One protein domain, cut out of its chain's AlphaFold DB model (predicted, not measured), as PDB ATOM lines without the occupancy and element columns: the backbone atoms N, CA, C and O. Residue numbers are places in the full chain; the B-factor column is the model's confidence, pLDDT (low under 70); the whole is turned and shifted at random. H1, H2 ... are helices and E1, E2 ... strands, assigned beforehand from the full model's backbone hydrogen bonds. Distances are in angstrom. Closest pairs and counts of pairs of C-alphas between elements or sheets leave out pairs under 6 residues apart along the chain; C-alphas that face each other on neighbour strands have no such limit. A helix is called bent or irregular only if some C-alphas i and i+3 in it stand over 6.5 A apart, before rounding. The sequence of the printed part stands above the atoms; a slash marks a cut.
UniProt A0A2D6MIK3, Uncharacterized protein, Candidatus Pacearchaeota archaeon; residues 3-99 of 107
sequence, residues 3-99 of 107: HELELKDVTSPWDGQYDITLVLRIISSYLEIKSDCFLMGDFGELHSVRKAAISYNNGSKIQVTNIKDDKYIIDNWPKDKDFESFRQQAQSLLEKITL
ATOM      1  N   HIS A   3     105.960  91.948 110.716       90.00
ATOM      2  CA  HIS A   3     106.154  90.651 110.076       90.00
ATOM      3  C   HIS A   3     107.634  90.436 109.746       90.00
ATOM      4  O   HIS A   3     108.309  91.372 109.332       90.00
ATOM      5  N   GLU A   4     108.140  89.215 109.917       90.06
ATOM      6  CA  GLU A   4     109.523  88.869 109.562       90.06
ATOM      7  C   GLU A   4     109.588  88.314 108.134       90.06
ATOM      8  O   GLU A   4     108.786  87.462 107.742       90.06
ATOM      9  N   LEU A   5     110.561  88.798 107.366       87.25
ATOM     10  CA  LEU A   5     110.922  88.305 106.046       87.25
ATOM     11  C   LEU A   5     112.412  87.950 106.045       87.25
ATOM     12  O   LEU A   5     113.249  88.766 106.421       87.25
ATOM     13  N   GLU A   6     112.739  86.752 105.576       86.94
ATOM     14  CA  GLU A   6     114.113  86.305 105.335       86.94
ATOM     15  C   GLU A   6     114.295  86.140 103.823       86.94
ATOM     16  O   GLU A   6     113.470  85.485 103.182       86.94
ATOM     17  N   LEU A   7     115.331  86.758 103.255       79.69
ATOM     18  CA  LEU A   7     115.642  86.697 101.822       79.69
ATOM     19  C   LEU A   7     117.102  86.317 101.628       79.69
ATOM     20  O   LEU A   7     117.982  87.131 101.888       79.69
ATOM     21  N   LYS A   8     117.358  85.107 101.137       76.56
ATOM     22  CA  LYS A   8     118.725  84.613 100.938       76.56
ATOM     23  C   LYS A   8     119.335  85.168  99.660       76.56
ATOM     24  O   LYS A   8     118.615  85.447  98.698       76.56
ATOM     25  N   ASP A   9     120.662  85.269  99.665       65.62
ATOM     26  CA  ASP A   9     121.471  85.627  98.498       65.62
ATOM     27  C   ASP A   9     121.092  86.992  97.896       65.62
ATOM     28  O   ASP A   9     121.196  87.218  96.686       65.62
ATOM     29  N   VAL A  10     120.670  87.932  98.754       61.69
ATOM     30  CA  VAL A  10     120.440  89.335  98.392       61.69
ATOM     31  C   VAL A  10     121.792  89.994  98.113       61.69
ATOM     32  O   VAL A  10     122.380  90.692  98.936       61.69
ATOM     33  N   THR A  11     122.317  89.733  96.923       54.91
ATOM     34  CA  THR A  11     123.572  90.299  96.442       54.91
ATOM     35  C   THR A  11     123.295  91.680  95.865       54.91
ATOM     36  O   THR A  11     122.770  91.842  94.763       54.91
ATOM     37  N   SER A  12     123.614  92.712  96.645       51.38
ATOM     38  CA  SER A  12     123.671  94.073  96.120       51.38
ATOM     39  C   SER A  12     124.898  94.197  95.208       51.38
ATOM     40  O   SER A  12     125.978  93.756  95.597       51.38
ATOM     41  N   PRO A  13     124.788  94.828  94.026       51.19
ATOM     42  CA  PRO A  13     125.952  95.178  93.210       51.19
ATOM     43  C   PRO A  13     126.835  96.268  93.853       51.19
ATOM     44  O   PRO A  13     127.846  96.652  93.272       51.19
ATOM     45  N   TRP A  14     126.463  96.772  95.036       46.34
ATOM     46  CA  TRP A  14     127.185  97.795  95.784       46.34
ATOM     47  C   TRP A  14     127.710  97.204  97.097       46.34
ATOM     48  O   TRP A  14     126.937  96.725  97.927       46.34
ATOM     49  N   ASP A  15     129.033  97.243  97.244       45.97
ATOM     50  CA  ASP A  15     129.871  96.625  98.279       45.97
ATOM     51  C   ASP A  15     129.316  96.803  99.717       45.97
ATOM     52  O   ASP A  15     129.547  97.810 100.387       45.97
ATOM     53  N   GLY A  16     128.528  95.832 100.193       45.25
ATOM     54  CA  GLY A  16     128.103  95.725 101.597       45.25
ATOM     55  C   GLY A  16     126.923  96.596 102.060       45.25
ATOM     56  O   GLY A  16     126.597  96.569 103.247       45.25
ATOM     57  N   GLN A  17     126.239  97.335 101.177       48.69
ATOM     58  CA  GLN A  17     124.981  98.010 101.534       48.69
ATOM     59  C   GLN A  17     123.797  97.108 101.178       48.69
ATOM     60  O   GLN A  17     123.332  97.068 100.039       48.69
ATOM     61  N   TYR A  18     123.352  96.338 102.173       59.44
ATOM     62  CA  TYR A  18     122.165  95.481 102.139       59.44
ATOM     63  C   TYR A  18     120.919  96.351 101.979       59.44
ATOM     64  O   TYR A  18     120.334  96.849 102.942       59.44
ATOM     65  N   ASP A  19     120.597  96.633 100.724       70.75
ATOM     66  CA  ASP A  19     119.789  97.785 100.390       70.75
ATOM     67  C   ASP A  19     118.308  97.441 100.548       70.75
ATOM     68  O   ASP A  19     117.689  96.805  99.695       70.75
ATOM     69  N   ILE A  20     117.734  97.875 101.668       78.25
ATOM     70  CA  ILE A  20     116.304  97.827 101.994       78.25
ATOM     71  C   ILE A  20     115.436  98.294 100.811       78.25
ATOM     72  O   ILE A  20     114.298  97.847 100.664       78.25
ATOM     73  N   THR A  21     115.985  99.113  99.910       78.25
ATOM     74  CA  THR A  21     115.400  99.462  98.611       78.25
ATOM     75  C   THR A  21     114.995  98.252  97.770       78.25
ATOM     76  O   THR A  21     113.941  98.285  97.141       78.25
ATOM     77  N   LEU A  22     115.788  97.179  97.726       81.00
ATOM     78  CA  LEU A  22     115.447  95.974  96.969       81.00
ATOM     79  C   LEU A  22     114.233  95.274  97.578       81.00
ATOM     80  O   LEU A  22     113.305  94.920  96.856       81.00
ATOM     81  N   VAL A  23     114.183  95.174  98.907       85.81
ATOM     82  CA  VAL A  23     113.013  94.643  99.620       85.81
ATOM     83  C   VAL A  23     111.784  95.515  99.369       85.81
ATOM     84  O   VAL A  23     110.711  95.001  99.063       85.81
ATOM     85  N   LEU A  24     111.938  96.838  99.401       87.19
ATOM     86  CA  LEU A  24     110.862  97.764  99.058       87.19
ATOM     87  C   LEU A  24     110.412  97.623  97.595       87.19
ATOM     88  O   LEU A  24     109.218  97.730  97.327       87.19
ATOM     89  N   ARG A  25     111.313  97.323  96.650       85.31
ATOM     90  CA  ARG A  25     110.964  97.027  95.246       85.31
ATOM     91  C   ARG A  25     110.186  95.721  95.107       85.31
ATOM     92  O   ARG A  25     109.204  95.695  94.372       85.31
ATOM     93  N   ILE A  26     110.566  94.670  95.835       88.88
ATOM     94  CA  ILE A  26     109.815  93.402  95.890       88.88
ATOM     95  C   ILE A  26     108.398  93.669  96.411       88.88
ATOM     96  O   ILE A  26     107.424  93.262  95.780       88.88
ATOM     97  N   ILE A  27     108.276  94.410  97.519       89.62
ATOM     98  CA  ILE A  27     106.982  94.815  98.089       89.62
ATOM     99  C   ILE A  27     106.171  95.621  97.071       89.62
ATOM    100  O   ILE A  27     104.990  95.346  96.874       89.62
ATOM    101  N   SER A  28     106.799  96.582  96.391       89.12
ATOM    102  CA  SER A  28     106.143  97.414  95.375       89.12
ATOM    103  C   SER A  28     105.628  96.588  94.209       89.12
ATOM    104  O   SER A  28     104.499  96.792  93.774       89.12
ATOM    105  N   SER A  29     106.426  95.628  93.737       89.38
ATOM    106  CA  SER A  29     106.042  94.721  92.659       89.38
ATOM    107  C   SER A  29     104.881  93.820  93.068       89.38
ATOM    108  O   SER A  29     103.976  93.614  92.269       89.38
ATOM    109  N   TYR A  30     104.894  93.289  94.292       91.25
ATOM    110  CA  TYR A  30     103.827  92.420  94.788       91.25
ATOM    111  C   TYR A  30     102.511  93.178  95.006       91.25
ATOM    112  O   TYR A  30     101.432  92.676  94.704       91.25
ATOM    113  N   LEU A  31     102.600  94.394  95.543       90.25
ATOM    114  CA  LEU A  31     101.448  95.238  95.860       90.25
ATOM    115  C   LEU A  31     101.013  96.147  94.701       90.25
ATOM    116  O   LEU A  31     100.100  96.950  94.886       90.25
ATOM    117  N   GLU A  32     101.663  96.039  93.539       88.88
ATOM    118  CA  GLU A  32     101.423  96.864  92.344       88.88
ATOM    119  C   GLU A  32     101.487  98.381  92.629       88.88
ATOM    120  O   GLU A  32     100.735  99.193  92.079       88.88
ATOM    121  N   ILE A  33     102.403  98.788  93.515       86.00
ATOM    122  CA  ILE A  33     102.616 100.192  93.880       86.00
ATOM    123  C   ILE A  33     103.366 100.882  92.737       86.00
ATOM    124  O   ILE A  33     104.523 100.577  92.467       86.00
ATOM    125  N   LYS A  34     102.728 101.864  92.090       73.56
ATOM    126  CA  LYS A  34     103.292 102.616  90.946       73.56
ATOM    127  C   LYS A  34     104.401 103.619  91.306       73.56
ATOM    128  O   LYS A  34     104.808 104.404  90.456       73.56
ATOM    129  N   SER A  35     104.828 103.666  92.563       64.88
ATOM    130  CA  SER A  35     105.744 104.682  93.077       64.88
ATOM    131  C   SER A  35     107.115 104.083  93.352       64.88
ATOM    132  O   SER A  35     107.258 103.285  94.272       64.88
ATOM    133  N   ASP A  36     108.129 104.571  92.638       59.25
ATOM    134  CA  ASP A  36     109.544 104.358  92.974       59.25
ATOM    135  C   ASP A  36     110.049 105.340  94.052       59.25
ATOM    136  O   ASP A  36     111.234 105.357  94.390       59.25
ATOM    137  N   CYS A  37     109.172 106.196  94.598       56.38
ATOM    138  CA  CYS A  37     109.523 107.103  95.690       56.38
ATOM    139  C   CYS A  37     109.589 106.336  97.014       56.38
ATOM    140  O   CYS A  37     108.597 106.200  97.735       56.38
ATOM    141  N   PHE A  38     110.783 105.849  97.328       67.88
ATOM    142  CA  PHE A  38     111.124 105.305  98.634       67.88
ATOM    143  C   PHE A  38     111.579 106.441  99.549       67.88
ATOM    144  O   PHE A  38     112.452 107.238  99.199       67.88
ATOM    145  N   LEU A  39     110.994 106.516 100.742       62.47
ATOM    146  CA  LEU A  39     111.476 107.411 101.782       62.47
ATOM    147  C   LEU A  39     112.666 106.727 102.456       62.47
ATOM    148  O   LEU A  39     112.490 105.915 103.370       62.47
ATOM    149  N   MET A  40     113.866 107.042 101.960       60.56
ATOM    150  CA  MET A  40     115.121 106.690 102.624       60.56
ATOM    151  C   MET A  40     115.211 107.530 103.884       60.56
ATOM    152  O   MET A  40     115.256 108.759 103.829       60.56
ATOM    153  N   GLY A  41     115.096 106.858 105.017       51.12
ATOM    154  CA  GLY A  41     114.970 107.505 106.301       51.12
ATOM    155  C   GLY A  41     116.190 107.251 107.150       51.12
ATOM    156  O   GLY A  41     116.781 106.175 107.123       51.12
ATOM    157  N   ASP A  42     116.470 108.243 107.970       53.12
ATOM    158  CA  ASP A  42     117.380 108.149 109.076       53.12
ATOM    159  C   ASP A  42     116.723 108.893 110.242       53.12
ATOM    160  O   ASP A  42     116.282 110.034 110.100       53.12
ATOM    161  N   PHE A  43     116.577 108.218 111.381       52.03
ATOM    162  CA  PHE A  43     116.230 108.869 112.649       52.03
ATOM    163  C   PHE A  43     117.489 109.496 113.304       52.03
ATOM    164  O   PHE A  43     117.419 109.934 114.450       52.03
ATOM    165  N   GLY A  44     118.609 109.578 112.568       32.69
ATOM    166  CA  GLY A  44     119.867 110.234 112.926       32.69
ATOM    167  C   GLY A  44     121.084 109.370 112.553       32.69
ATOM    168  O   GLY A  44     121.220 108.288 113.107       32.69
ATOM    169  N   GLU A  45     121.961 109.915 111.700       30.64
ATOM    170  CA  GLU A  45     123.226 109.394 111.114       30.64
ATOM    171  C   GLU A  45     123.248 108.741 109.700       30.64
ATOM    172  O   GLU A  45     122.892 107.584 109.461       30.64
ATOM    173  N   LEU A  46     123.843 109.501 108.761       35.72
ATOM    174  CA  LEU A  46     124.007 109.287 107.309       35.72
ATOM    175  C   LEU A  46     124.672 107.956 106.874       35.72
ATOM    176  O   LEU A  46     124.879 107.732 105.683       35.72
ATOM    177  N   HIS A  47     125.026 107.081 107.815       41.94
ATOM    178  CA  HIS A  47     125.709 105.803 107.594       41.94
ATOM    179  C   HIS A  47     124.856 104.574 107.955       41.94
ATOM    180  O   HIS A  47     125.322 103.442 107.812       41.94
ATOM    181  N   SER A  48     123.607 104.763 108.388       46.66
ATOM    182  CA  SER A  48     122.766 103.690 108.926       46.66
ATOM    183  C   SER A  48     121.365 103.651 108.323       46.66
ATOM    184  O   SER A  48     120.371 103.757 109.040       46.66
ATOM    185  N   VAL A  49     121.235 103.383 107.019       55.94
ATOM    186  CA  VAL A  49     119.919 103.059 106.432       55.94
ATOM    187  C   VAL A  49     119.525 101.624 106.812       55.94
ATOM    188  O   VAL A  49     119.397 100.733 105.981       55.94
ATOM    189  N   ARG A  50     119.342 101.372 108.113       67.25
ATOM    190  CA  ARG A  50     118.733 100.138 108.632       67.25
ATOM    191  C   ARG A  50     117.222 100.141 108.465       67.25
ATOM    192  O   ARG A  50     116.590  99.140 108.779       67.25
ATOM    193  N   LYS A  51     116.627 101.243 108.002       78.88
ATOM    194  CA  LYS A  51     115.182 101.398 107.898       78.88
ATOM    195  C   LYS A  51     114.802 102.290 106.724       78.88
ATOM    196  O   LYS A  51     115.354 103.368 106.555       78.88
ATOM    197  N   ALA A  52     113.815 101.869 105.948       82.88
ATOM    198  CA  ALA A  52     113.212 102.689 104.904       82.88
ATOM    199  C   ALA A  52     111.716 102.388 104.801       82.88
ATOM    200  O   ALA A  52     111.223 101.415 105.373       82.88
ATOM    201  N   ALA A  53     110.970 103.248 104.117       85.56
ATOM    202  CA  ALA A  53     109.533 103.073 103.973       85.56
ATOM    203  C   ALA A  53     109.048 103.407 102.566       85.56
ATOM    204  O   ALA A  53     109.602 104.268 101.883       85.56
ATOM    205  N   ILE A  54     107.955 102.763 102.173       85.81
ATOM    206  CA  ILE A  54     107.191 103.093 100.977       85.81
ATOM    207  C   ILE A  54     105.770 103.489 101.354       85.81
ATOM    208  O   ILE A  54     105.143 102.892 102.230       85.81
ATOM    209  N   SER A  55     105.254 104.515 100.685       85.62
ATOM    210  CA  SER A  55     103.847 104.874 100.782       85.62
ATOM    211  C   SER A  55     102.980 103.853 100.048       85.62
ATOM    212  O   SER A  55     103.150 103.619  98.856       85.62
ATOM    213  N   TYR A  56     102.022 103.279 100.766       81.62
ATOM    214  CA  TYR A  56     100.951 102.454 100.223       81.62
ATOM    215  C   TYR A  56      99.648 103.259 100.231       81.62
ATOM    216  O   TYR A  56      99.501 104.199 101.020       81.62
ATOM    217  N   ASN A  57      98.723 102.914  99.331       67.38
ATOM    218  CA  ASN A  57      97.440 103.589  99.107       67.38
ATOM    219  C   ASN A  57      96.812 104.166 100.397       67.38
ATOM    220  O   ASN A  57      96.891 103.571 101.475       67.38
ATOM    221  N   ASN A  58      96.177 105.337 100.282       66.62
ATOM    222  CA  ASN A  58      95.586 106.113 101.390       66.62
ATOM    223  C   ASN A  58      96.594 106.790 102.343       66.62
ATOM    224  O   ASN A  58      96.224 107.197 103.442       66.62
ATOM    225  N   GLY A  59      97.864 106.929 101.942       70.94
ATOM    226  CA  GLY A  59      98.887 107.646 102.719       70.94
ATOM    227  C   GLY A  59      99.525 106.828 103.849       70.94
ATOM    228  O   GLY A  59     100.343 107.360 104.602       70.94
ATOM    229  N   SER A  60      99.187 105.540 103.958       81.94
ATOM    230  CA  SER A  60      99.851 104.611 104.878       81.94
ATOM    231  C   SER A  60     101.301 104.355 104.444       81.94
ATOM    232  O   SER A  60     101.644 104.517 103.274       81.94
ATOM    233  N   LYS A  61     102.186 103.997 105.382       86.38
ATOM    234  CA  LYS A  61     103.604 103.731 105.094       86.38
ATOM    235  C   LYS A  61     103.968 102.322 105.533       86.38
ATOM    236  O   LYS A  61     103.926 102.040 106.731       86.38
ATOM    237  N   ILE A  62     104.351 101.484 104.575       88.62
ATOM    238  CA  ILE A  62     104.956 100.175 104.825       88.62
ATOM    239  C   ILE A  62     106.430 100.426 105.097       88.62
ATOM    240  O   ILE A  62     107.116 101.043 104.283       88.62
ATOM    241  N   GLN A  63     106.910  99.985 106.248       89.12
ATOM    242  CA  GLN A  63     108.273 100.247 106.688       89.12
ATOM    243  C   GLN A  63     109.040  98.937 106.750       89.12
ATOM    244  O   GLN A  63     108.550  97.955 107.290       89.12
ATOM    245  N   VAL A  64     110.259  98.943 106.232       87.75
ATOM    246  CA  VAL A  64     111.162  97.801 106.236       87.75
ATOM    247  C   VAL A  64     112.381  98.154 107.071       87.75
ATOM    248  O   VAL A  64     112.964  99.222 106.895       87.75
ATOM    249  N   THR A  65     112.753  97.260 107.979       85.81
ATOM    250  CA  THR A  65     113.919  97.400 108.855       85.81
ATOM    251  C   THR A  65     114.837  96.199 108.662       85.81
ATOM    252  O   THR A  65     114.395  95.073 108.868       85.81
ATOM    253  N   ASN A  66     116.096  96.405 108.282       81.75
ATOM    254  CA  ASN A  66     117.096  95.339 108.257       81.75
ATOM    255  C   ASN A  66     117.621  95.112 109.681       81.75
ATOM    256  O   ASN A  66     118.089  96.053 110.330       81.75
ATOM    257  N   ILE A  67     117.498  93.881 110.182       78.19
ATOM    258  CA  ILE A  67     117.863  93.551 111.569       78.19
ATOM    259  C   ILE A  67     119.209  92.825 111.674       78.19
ATOM    260  O   ILE A  67     119.919  93.058 112.653       78.19
ATOM    261  N   LYS A  68     119.572  91.991 110.690       72.69
ATOM    262  CA  LYS A  68     120.884  91.332 110.514       72.69
ATOM    263  C   LYS A  68     120.818  90.365 109.327       72.69
ATOM    264  O   LYS A  68     119.717  89.905 109.058       72.69
ATOM    265  N   ASP A  69     121.959  89.991 108.733       67.81
ATOM    266  CA  ASP A  69     122.161  88.738 107.971       67.81
ATOM    267  C   ASP A  69     120.903  88.271 107.202       67.81
ATOM    268  O   ASP A  69     120.282  87.281 107.579       67.81
ATOM    269  N   ASP A  70     120.475  89.031 106.186       75.75
ATOM    270  CA  ASP A  70     119.348  88.685 105.296       75.75
ATOM    271  C   ASP A  70     117.925  88.704 105.894       75.75
ATOM    272  O   ASP A  70     116.948  88.327 105.234       75.75
ATOM    273  N   LYS A  71     117.770  89.209 107.121       83.44
ATOM    274  CA  LYS A  71     116.482  89.327 107.816       83.44
ATOM    275  C   LYS A  71     115.958  90.755 107.868       83.44
ATOM    276  O   LYS A  71     116.664  91.705 108.230       83.44
ATOM    277  N   TYR A  72     114.665  90.877 107.598       87.25
ATOM    278  CA  TYR A  72     113.943  92.134 107.505       87.25
ATOM    279  C   TYR A  72     112.650  92.082 108.319       87.25
ATOM    280  O   TYR A  72     111.908  91.104 108.281       87.25
ATOM    281  N   ILE A  73     112.353  93.170 109.021       89.12
ATOM    282  CA  ILE A  73     111.067  93.393 109.679       89.12
ATOM    283  C   ILE A  73     110.241  94.340 108.822       89.12
ATOM    284  O   ILE A  73     110.687  95.445 108.513       89.12
ATOM    285  N   ILE A  74     109.037  93.907 108.464       90.62
ATOM    286  CA  ILE A  74     108.058  94.664 107.693       90.62
ATOM    287  C   ILE A  74     106.938  95.102 108.635       90.62
ATOM    288  O   ILE A  74     106.117  94.303 109.086       90.62
ATOM    289  N   ASP A  75     106.908  96.395 108.930       90.50
ATOM    290  CA  ASP A  75     105.865  97.050 109.704       90.50
ATOM    291  C   ASP A  75     104.760  97.592 108.792       90.50
ATOM    292  O   ASP A  75     104.998  97.993 107.649       90.50
ATOM    293  N   ASN A  76     103.549  97.683 109.350       90.00
ATOM    294  CA  ASN A  76     102.362  98.248 108.695       90.00
ATOM    295  C   ASN A  76     101.977  97.557 107.379       90.00
ATOM    296  O   ASN A  76     101.534  98.215 106.438       90.00
ATOM    297  N   TRP A  77     102.105  96.230 107.327       91.31
ATOM    298  CA  TRP A  77     101.584  95.457 106.205       91.31
ATOM    299  C   TRP A  77     100.071  95.702 106.008       91.31
ATOM    300  O   TRP A  77      99.335  95.765 107.006       91.31
ATOM    301  N   PRO A  78      99.586  95.857 104.761       89.88
ATOM    302  CA  PRO A  78      98.170  96.090 104.494       89.88
ATOM    303  C   PRO A  78      97.288  94.948 105.010       89.88
ATOM    304  O   PRO A  78      97.535  93.782 104.719       89.88
ATOM    305  N   LYS A  79      96.233  95.272 105.767       88.62
ATOM    306  CA  LYS A  79      95.346  94.263 106.386       88.62
ATOM    307  C   LYS A  79      94.530  93.462 105.366       88.62
ATOM    308  O   LYS A  79      94.064  92.375 105.680       88.62
ATOM    309  N   ASP A  80      94.325  94.028 104.183       88.75
ATOM    310  CA  ASP A  80      93.625  93.438 103.042       88.75
ATOM    311  C   ASP A  80      94.519  92.516 102.195       88.75
ATOM    312  O   ASP A  80      94.046  91.926 101.224       88.75
ATOM    313  N   LYS A  81      95.808  92.389 102.539       89.81
ATOM    314  CA  LYS A  81      96.791  91.600 101.794       89.81
ATOM    315  C   LYS A  81      97.336  90.476 102.659       89.81
ATOM    316  O   LYS A  81      97.732  90.695 103.801       89.81
ATOM    317  N   ASP A  82      97.417  89.279 102.092       91.56
ATOM    318  CA  ASP A  82      98.005  88.139 102.784       91.56
ATOM    319  C   ASP A  82      99.537  88.227 102.782       91.56
ATOM    320  O   ASP A  82     100.182  88.202 101.730       91.56
ATOM    321  N   PHE A  83     100.121  88.339 103.974       90.94
ATOM    322  CA  PHE A  83     101.570  88.395 104.132       90.94
ATOM    323  C   PHE A  83     102.239  87.056 103.792       90.94
ATOM    324  O   PHE A  83     103.356  87.050 103.282       90.94
ATOM    325  N   GLU A  84     101.581  85.921 104.042       91.31
ATOM    326  CA  GLU A  84     102.191  84.608 103.798       91.31
ATOM    327  C   GLU A  84     102.341  84.348 102.292       91.31
ATOM    328  O   GLU A  84     103.408  83.939 101.831       91.31
ATOM    329  N   SER A  85     101.328  84.709 101.500       92.69
ATOM    330  CA  SER A  85     101.417  84.720 100.036       92.69
ATOM    331  C   SER A  85     102.557  85.601  99.519       92.69
ATOM    332  O   SER A  85     103.266  85.208  98.590       92.69
ATOM    333  N   PHE A  86     102.761  86.783 100.113       93.19
ATOM    334  CA  PHE A  86     103.907  87.636  99.794       93.19
ATOM    335  C   PHE A  86     105.227  86.943 100.137       93.19
ATOM    336  O   PHE A  86     106.113  86.871  99.289       93.19
ATOM    337  N   ARG A  87     105.346  86.389 101.347       91.38
ATOM    338  CA  ARG A  87     106.551  85.708 101.831       91.38
ATOM    339  C   ARG A  87     106.983  84.574 100.899       91.38
ATOM    340  O   ARG A  87     108.165  84.463 100.596       91.38
ATOM    341  N   GLN A  88     106.034  83.778 100.406       90.50
ATOM    342  CA  GLN A  88     106.306  82.688  99.460       90.50
ATOM    343  C   GLN A  88     106.775  83.189  98.086       90.50
ATOM    344  O   GLN A  88     107.575  82.527  97.427       90.50
ATOM    345  N   GLN A  89     106.306  84.360  97.648       91.25
ATOM    346  CA  GLN A  89     106.661  84.938  96.346       91.25
ATOM    347  C   GLN A  89     107.896  85.841  96.391       91.25
ATOM    348  O   GLN A  89     108.513  86.076  95.352       91.25
ATOM    349  N   ALA A  90     108.273  86.336  97.571       88.94
ATOM    350  CA  ALA A  90     109.310  87.347  97.734       88.94
ATOM    351  C   ALA A  90     110.662  86.910  97.143       88.94
ATOM    352  O   ALA A  90     111.307  87.714  96.474       88.94
ATOM    353  N   GLN A  91     111.044  85.635  97.293       85.25
ATOM    354  CA  GLN A  91     112.281  85.098  96.708       85.25
ATOM    355  C   GLN A  91     112.232  85.056  95.169       85.25
ATOM    356  O   GLN A  91     113.173  85.478  94.508       85.25
ATOM    357  N   SER A  92     111.117  84.621  94.572       86.94
ATOM    358  CA  SER A  92     110.980  84.604  93.105       86.94
ATOM    359  C   SER A  92     110.949  86.020  92.515       86.94
ATOM    360  O   SER A  92     111.478  86.274  91.432       86.94
ATOM    361  N   LEU A  93     110.342  86.969  93.229       86.56
ATOM    362  CA  LEU A  93     110.338  88.381  92.850       86.56
ATOM    363  C   LEU A  93     111.736  89.000  92.949       86.56
ATOM    364  O   LEU A  93     112.121  89.755  92.059       86.56
ATOM    365  N   LEU A  94     112.499  88.650  93.988       84.44
ATOM    366  CA  LEU A  94     113.903  89.031  94.129       84.44
ATOM    367  C   LEU A  94     114.717  88.569  92.914       84.44
ATOM    368  O   LEU A  94     115.366  89.392  92.275       84.44
ATOM    369  N   GLU A  95     114.630  87.285  92.555       81.31
ATOM    370  CA  GLU A  95     115.331  86.722  91.392       81.31
ATOM    371  C   GLU A  95     114.979  87.466  90.099       81.31
ATOM    372  O   GLU A  95     115.874  87.860  89.352       81.31
ATOM    373  N   LYS A  96     113.689  87.736  89.858       82.31
ATOM    374  CA  LYS A  96     113.234  88.497  88.681       82.31
ATOM    375  C   LYS A  96     113.822  89.907  88.643       82.31
ATOM    376  O   LYS A  96     114.346  90.315  87.611       82.31
ATOM    377  N   ILE A  97     113.755  90.639  89.756       77.94
ATOM    378  CA  ILE A  97     114.256  92.020  89.843       77.94
ATOM    379  C   ILE A  97     115.778  92.067  89.641       77.94
ATOM    380  O   ILE A  97     116.280  92.990  88.996       77.94
ATOM    381  N   THR A  98     116.511  91.083  90.162       74.69
ATOM    382  CA  THR A  98     117.969  90.990  90.016       74.69
ATOM    383  C   THR A  98     118.377  90.581  88.597       74.69
ATOM    384  O   THR A  98     119.288  91.187  88.033       74.69
ATOM    385  N   LEU A  99     117.684  89.619  87.976       68.44
ATOM    386  CA  LEU A  99     117.953  89.178  86.600       68.44
ATOM    387  C   LEU A  99     117.660  90.272  85.569       68.44
ATOM    388  O   LEU A  99     118.464  90.478  84.666       68.44
TER     389      LEU A  99
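What this domain is: This is residues 3 to 99 of the 107 residues of an uncharacterized protein of Candidatus Pacearchaeota archaeon (UniProt A0A2D6MIK3). Look first for one strongly twisted, slightly curled sheet of five strands with two helices on one face and the other face bare of named helices: H1 is packed slantwise over the sheet, and the longer helix H2 crosses H1 steeply and packs on the sheet at its edge strand E1. A long loop, residues 7 to 19, leads from E1 round to H1. The printed part has 97 residues, with E1, H1, E2, E3, E4, E5 and H2 in that order along the chain. The sheet's order is E1, E5, E4, E3, E2, antiparallel throughout, and the class is mixed, helices and strands. The whole is compact and rounded, with a radius of gyration of the C-alphas of 12.7 A and spans of 35 by 29 by 22 A.

How they stand to each other: Begin at the edge strand E1, residues 3 to 6, where N 5 is 2.8 A from O 72 of its antiparallel neighbour E5, residues 71 to 75. Next comes E4, residues 60 to 68, with N 65 and O 73 of E5 at 2.8 A; E4 and E5 form a hairpin. Beside E4 find E3, residues 51 to 56, its hairpin partner, with N 54 and O 62 at 2.8 A. The other edge strand is E2, residues 38 to 40, with N 39 and O 53 of E3 at 2.9 A. E2, E3, E4 and E5 make a meander, each strand the antiparallel neighbour of the one before. From edge to edge the strands' lines turn by 86 degrees. H1, residues 20 to 30, is on the sheet at a height of 8.2 A, over E4, and runs slantwise to the strands, at 41 degrees to E4 on the local plane. The closest C-alphas of H1 and E3 are those of Ile 20 and Ala 52, 6.5 A apart. H2, residues 83 to 99, is on the sheet too, its closest approach to E1 being the C-alphas of Leu 5 and Arg 87, 6.6 A apart. H1 and H2 touch, the closest C-alphas being those of Ile 26 and Leu 93 at 5.9 A, and run opposite ways at a steep tilt of 69 degrees, only just short of about perpendicular. H2 is irregular, C-alphas 88 and 91 being 7.0 A apart, and has a kink of 43 degrees near residue 90. In H1 every O i to N i+4 pair is within hydrogen-bond range; in H2, 11 of 13 are.

Where its parts are: Find C-alpha 3 at (106.154, 90.651, 110.076), where E1 begins its 10.2 A. H1 starts at C-alpha 20, (116.304, 97.827, 101.994), and runs 15.4 A. E2 spans 5.8 A, E3 16.2 A, E4 25.5 A and E5 13.3 A. H2 runs 24.0 A to C-alpha 99 at (117.953, 89.178, 86.600).

The domain as a whole: The two C-alphas farthest apart, those of Asp 15 and Asp 80, are 36.7 A apart. The printed part has no cut. The link from E1 to H1 is long, with 13 residues; those from E3 to E4 and E4 to E5 are tight. In the B-factor column of this model, the mean pLDDT of the printed part is 75.9, and residues 9 to 18, 35 to 50, 57 to 58, 69 and 99 are under 70.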